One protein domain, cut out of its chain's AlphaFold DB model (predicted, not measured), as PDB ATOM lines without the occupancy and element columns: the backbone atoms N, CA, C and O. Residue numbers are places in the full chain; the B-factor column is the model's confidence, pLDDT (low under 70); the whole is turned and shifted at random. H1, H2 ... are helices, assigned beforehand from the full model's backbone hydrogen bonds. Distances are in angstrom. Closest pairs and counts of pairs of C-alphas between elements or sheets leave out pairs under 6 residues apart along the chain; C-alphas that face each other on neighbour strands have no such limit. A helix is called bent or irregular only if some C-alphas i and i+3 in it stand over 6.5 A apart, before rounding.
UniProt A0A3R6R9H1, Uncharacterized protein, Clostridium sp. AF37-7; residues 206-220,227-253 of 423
ATOM      1  N   ILE A 206     107.647 176.135 161.635       87.12
ATOM      2  CA  ILE A 206     107.439 176.326 160.190       87.12
ATOM      3  C   ILE A 206     107.020 175.005 159.537       87.12
ATOM      4  O   ILE A 206     106.019 174.942 158.825       87.12
ATOM      5  N   ILE A 207     107.772 173.931 159.792       90.19
ATOM      6  CA  ILE A 207     107.459 172.618 159.223       90.19
ATOM      7  C   ILE A 207     106.255 171.997 159.913       90.19
ATOM      8  O   ILE A 207     105.483 171.315 159.249       90.19
ATOM      9  N   GLU A 208     106.039 172.256 161.199       90.44
ATOM     10  CA  GLU A 208     104.832 171.797 161.884       90.44
ATOM     11  C   GLU A 208     103.551 172.310 161.202       90.44
ATOM     12  O   GLU A 208     102.651 171.523 160.899       90.44
ATOM     13  N   ASP A 209     103.491 173.606 160.888       88.44
ATOM     14  CA  ASP A 209     102.352 174.216 160.196       88.44
ATOM     15  C   ASP A 209     102.197 173.687 158.767       88.44
ATOM     16  O   ASP A 209     101.080 173.454 158.293       88.44
ATOM     17  N   VAL A 210     103.316 173.458 158.073       91.12
ATOM     18  CA  VAL A 210     103.314 172.833 156.746       91.12
ATOM     19  C   VAL A 210     102.774 171.404 156.827       91.12
ATOM     20  O   VAL A 210     101.912 171.048 156.030       91.12
ATOM     21  N   LEU A 211     103.208 170.595 157.797       91.94
ATOM     22  CA  LEU A 211     102.744 169.218 157.983       91.94
ATOM     23  C   LEU A 211     101.238 169.153 158.252       91.94
ATOM     24  O   LEU A 211     100.565 168.307 157.664       91.94
ATOM     25  N   LYS A 212     100.699 170.066 159.070       89.81
ATOM     26  CA  LYS A 212      99.251 170.172 159.323       89.81
ATOM     27  C   LYS A 212      98.478 170.463 158.031       89.81
ATOM     28  O   LYS A 212      97.594 169.692 157.666       89.81
ATOM     29  N   LYS A 213      98.886 171.488 157.274       90.50
ATOM     30  CA  LYS A 213      98.261 171.845 155.982       90.50
ATOM     31  C   LYS A 213      98.372 170.727 154.944       90.50
ATOM     32  O   LYS A 213      97.446 170.489 154.171       90.50
ATOM     33  N   LEU A 214      99.514 170.039 154.902       91.19
ATOM     34  CA  LEU A 214      99.726 168.895 154.017       91.19
ATOM     35  C   LEU A 214      98.819 167.723 154.397       91.19
ATOM     36  O   LEU A 214      98.275 167.082 153.502       91.19
ATOM     37  N   TYR A 215      98.621 167.464 155.690       91.12
ATOM     38  CA  TYR A 215      97.700 166.435 156.170       91.12
ATOM     39  C   TYR A 215      96.246 166.752 155.806       91.12
ATOM     40  O   TYR A 215      95.587 165.905 155.207       91.12
ATOM     41  N   GLU A 216      95.780 167.980 156.025       89.56
ATOM     42  CA  GLU A 216      94.445 168.423 155.591       89.56
ATOM     43  C   GLU A 216      94.264 168.265 154.074       89.56
ATOM     44  O   GLU A 216      93.293 167.669 153.604       89.56
ATOM     45  N   LYS A 217      95.248 168.713 153.282       90.06
ATOM     46  CA  LYS A 217      95.216 168.555 151.822       90.06
ATOM     47  C   LYS A 217      95.200 167.087 151.408       90.06
ATOM     48  O   LYS A 217      94.491 166.740 150.465       90.06
ATOM     49  N   SER A 218      95.956 166.230 152.092       89.75
ATOM     50  CA  SER A 218      96.057 164.804 151.773       89.75
ATOM     51  C   SER A 218      94.704 164.094 151.838       89.75
ATOM     52  O   SER A 218      94.486 163.147 151.085       89.75
ATOM     53  N   GLN A 219      93.795 164.558 152.705       86.94
ATOM     54  CA  GLN A 219      92.453 164.001 152.902       86.94
ATOM     55  C   GLN A 219      91.457 164.409 151.805       86.94
ATOM     56  O   GLN A 219      90.406 163.785 151.670       86.94
ATOM     57  N   SER A 220      91.773 165.434 151.006       85.62
ATOM     58  CA  SER A 220      90.910 165.884 149.912       85.62
ATOM     59  C   SER A 220      90.937 164.926 148.716       85.62
ATOM     60  O   SER A 220      91.985 164.395 148.334       85.62
ATOM     61  N   THR A 227      98.706 158.008 144.816       88.00
ATOM     62  CA  THR A 227      97.868 157.287 145.790       88.00
ATOM     63  C   THR A 227      98.682 156.513 146.826       88.00
ATOM     64  O   THR A 227      98.397 156.594 148.015       88.00
ATOM     65  N   LYS A 228      99.748 155.813 146.409       90.44
ATOM     66  CA  LYS A 228     100.585 155.024 147.330       90.44
ATOM     67  C   LYS A 228     101.303 155.917 148.346       90.44
ATOM     68  O   LYS A 228     101.320 155.600 149.531       90.44
ATOM     69  N   LYS A 229     101.881 157.033 147.889       89.69
ATOM     70  CA  LYS A 229     102.561 158.000 148.767       89.69
ATOM     71  C   LYS A 229     101.573 158.728 149.678       89.69
ATOM     72  O   LYS A 229     101.883 158.922 150.847       89.69
ATOM     73  N   ASN A 230     100.395 159.084 149.159       90.44
ATOM     74  CA  ASN A 230      99.342 159.733 149.937       90.44
ATOM     75  C   ASN A 230      98.870 158.836 151.086       90.44
ATOM     76  O   ASN A 230      98.864 159.265 152.234       90.44
ATOM     77  N   ASN A 231      98.581 157.566 150.792       90.00
ATOM     78  CA  ASN A 231      98.151 156.598 151.800       90.00
ATOM     79  C   ASN A 231      99.224 156.385 152.878       90.00
ATOM     80  O   ASN A 231      98.899 156.365 154.059       90.00
ATOM     81  N   ALA A 232     100.504 156.279 152.492       91.44
ATOM     82  CA  ALA A 232     101.601 156.145 153.452       91.44
ATOM     83  C   ALA A 232     101.740 157.384 154.353       91.44
ATOM     84  O   ALA A 232     101.880 157.257 155.567       91.44
ATOM     85  N   PHE A 233     101.660 158.587 153.775       92.00
ATOM     86  CA  PHE A 233     101.713 159.835 154.534       92.00
ATOM     87  C   PHE A 233     100.531 159.964 155.499       92.00
ATOM     88  O   PHE A 233     100.738 160.255 156.676       92.00
ATOM     89  N   GLN A 234      99.310 159.688 155.033       90.38
ATOM     90  CA  GLN A 234      98.118 159.681 155.876       90.38
ATOM     91  C   GLN A 234      98.243 158.673 157.014       90.38
ATOM     92  O   GLN A 234      97.944 159.019 158.149       90.38
ATOM     93  N   GLN A 235      98.713 157.453 156.742       90.19
ATOM     94  CA  GLN A 235      98.865 156.417 157.761       90.19
ATOM     95  C   GLN A 235      99.801 156.855 158.895       90.19
ATOM     96  O   GLN A 235      99.490 156.621 160.060       90.19
ATOM     97  N   ILE A 236     100.912 157.515 158.560       90.69
ATOM     98  CA  ILE A 236     101.873 158.029 159.545       90.69
ATOM     99  C   ILE A 236     101.282 159.228 160.292       90.69
ATOM    100  O   ILE A 236     101.252 159.253 161.518       90.69
ATOM    101  N   MET A 237     100.796 160.231 159.558       90.75
ATOM    102  CA  MET A 237     100.359 161.493 160.150       90.75
ATOM    103  C   MET A 237      99.069 161.363 160.948       90.75
ATOM    104  O   MET A 237      98.898 162.089 161.921       90.75
ATOM    105  N   LYS A 238      98.174 160.441 160.581       89.81
ATOM    106  CA  LYS A 238      96.873 160.264 161.234       89.81
ATOM    107  C   LYS A 238      97.002 160.084 162.739       89.81
ATOM    108  O   LYS A 238      96.272 160.730 163.477       89.81
ATOM    109  N   GLN A 239      97.988 159.309 163.176       88.19
ATOM    110  CA  GLN A 239      98.259 159.027 164.586       88.19
ATOM    111  C   GLN A 239      98.580 160.284 165.415       88.19
ATOM    112  O   GLN A 239      98.318 160.313 166.616       88.19
ATOM    113  N   TYR A 240      99.112 161.330 164.774       88.81
ATOM    114  CA  TYR A 240      99.572 162.560 165.424       88.81
ATOM    115  C   TYR A 240      98.766 163.800 165.036       88.81
ATOM    116  O   TYR A 240      98.863 164.826 165.699       88.81
ATOM    117  N   ALA A 241      98.010 163.772 163.947       85.94
ATOM    118  CA  ALA A 241      97.278 164.932 163.445       85.94
ATOM    119  C   ALA A 241      95.760 164.808 163.633       85.94
ATOM    120  O   ALA A 241      95.053 165.801 163.475       85.94
ATOM    121  N   THR A 242      95.249 163.620 163.969       80.38
ATOM    122  CA  THR A 242      93.824 163.424 164.257       80.38
ATOM    123  C   THR A 242      93.423 164.009 165.612       80.38
ATOM    124  O   THR A 242      94.211 164.018 166.556       80.38
ATOM    125  N   GLN A 243      92.171 164.459 165.706       74.75
ATOM    126  CA  GLN A 243      91.509 164.793 166.975       74.75
ATOM    127  C   GLN A 243      90.702 163.609 167.536       74.75
ATOM    128  O   GLN A 243      90.188 163.688 168.645       74.75
ATOM    129  N   ASN A 244      90.564 162.515 166.777       78.75
ATOM    130  CA  ASN A 244      89.840 161.330 167.222       78.75
ATOM    131  C   ASN A 244      90.711 160.483 168.162       78.75
ATOM    132  O   ASN A 244      91.662 159.845 167.713       78.75
ATOM    133  N   GLU A 245      90.347 160.422 169.443       74.06
ATOM    134  CA  GLU A 245      91.057 159.657 170.482       74.06
ATOM    135  C   GLU A 245      91.157 158.148 170.208       74.06
ATOM    136  O   GLU A 245      92.038 157.470 170.736       74.06
ATOM    137  N   GLN A 246      90.256 157.588 169.397       76.69
ATOM    138  CA  GLN A 246      90.319 156.170 169.034       76.69
ATOM    139  C   GLN A 246      91.409 155.882 168.000       76.69
ATOM    140  O   GLN A 246      91.908 154.762 167.930       76.69
ATOM    141  N   GLU A 247      91.757 156.882 167.191       77.19
ATOM    142  CA  GLU A 247      92.703 156.767 166.081       77.19
ATOM    143  C   GLU A 247      94.055 157.421 166.376       77.19
ATOM    144  O   GLU A 247      95.016 157.195 165.634       77.19
ATOM    145  N   SER A 248      94.121 158.260 167.410       80.88
ATOM    146  CA  SER A 248      95.365 158.861 167.861       80.88
ATOM    147  C   SER A 248      96.296 157.789 168.417       80.88
ATOM    148  O   SER A 248      95.873 156.728 168.886       80.88
ATOM    149  N   TYR A 249      97.596 158.060 168.338       83.06
ATOM    150  CA  TYR A 249      98.574 157.229 169.020       83.06
ATOM    151  C   TYR A 249      98.237 157.165 170.515       83.06
ATOM    152  O   TYR A 249      97.799 158.149 171.120       83.06
ATOM    153  N   LYS A 250      98.423 155.982 171.094       81.25
ATOM    154  CA  LYS A 250      98.188 155.729 172.511       81.25
ATOM    155  C   LYS A 250      99.501 155.355 173.150       81.25
ATOM    156  O   LYS A 250     100.163 154.425 172.688       81.25
ATOM    157  N   CYS A 251      99.856 156.095 174.191       80.88
ATOM    158  CA  CYS A 251     101.050 155.792 174.940       80.88
ATOM    159  C   CYS A 251     100.798 154.558 175.810       80.88
ATOM    160  O   CYS A 251      99.867 154.547 176.618       80.88
ATOM    161  N   GLN A 252     101.612 153.524 175.623       82.25
ATOM    162  CA  GLN A 252     101.477 152.252 176.334       82.25
ATOM    163  C   GLN A 252     102.140 152.347 177.714       82.25
ATOM    164  O   GLN A 252     103.364 152.407 177.809       82.25
ATOM    165  N   THR A 253     101.349 152.372 178.784       80.50
ATOM    166  CA  THR A 253     101.855 152.452 180.169       80.50
ATOM    167  C   THR A 253     101.215 151.384 181.044       80.50
ATOM    168  O   THR A 253     100.164 150.837 180.696       80.50
TER     169      THR A 253
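Overview. This is residues 206 to 220 and 227 to 253 of the 423 residues of an uncharacterized protein of Clostridium sp. AF37-7 (UniProt A0A3R6R9H1). Two helices meet where the last part of H1 comes up to the side of H2, the two set steeply to each other, and a tail with no named element, residues 242 to 253, follows H2, bends round and then runs away from both helices. H2 and this tail make the longest axis. The printed part has 42 residues with two named helices, H1 then H2 along the chain, and no named strand; its class is all helix. It is only just loose, close to compact, with a radius of gyration of the C-alphas of 11.1 A, and flat in outline, spanning 32 by 26 by 14 A.

Arrangement. H1, residues 206 to 218, and H2, residues 227 to 241, touch, with 7 pairs of C-alphas within 8 A. Their closest C-alphas, those of Ser 218 and Asn 230, are 6.3 A apart. Their lines stand at a steep tilt of 57 degrees, and they run opposite ways. Their centres are 11.6 A apart. In H1 each O i to N i+4 pair is within hydrogen-bond range; in H2 9 of 11 are.

Along the chain. H1 begins at C-alpha 206, at (107.439, 176.326, 160.190), and measures 18.3 A from first to last C-alpha. H2 begins at C-alpha 227, at (97.868, 157.287, 145.790), and ends 19.2 A away at C-alpha 241, at (97.278, 164.932, 163.445). H2 is neither bent nor irregular, but only just: C-alphas 236 and 239 are 6.3 A apart.

Size, cuts and confidence. The two C-alphas farthest apart are those of Thr 227 and Thr 253, at 34.9 A. Residues 221 to 226 are not printed, and C-alphas 220 and 227 are 11.8 A apart across this cut, which falls in the link from H1 to H2. The C-alphas of residues 242 to 253 lie 6 to 23 A from the mean of the C-alphas. The mean pLDDT of the printed part is 86.7, and no printed residue is under 70.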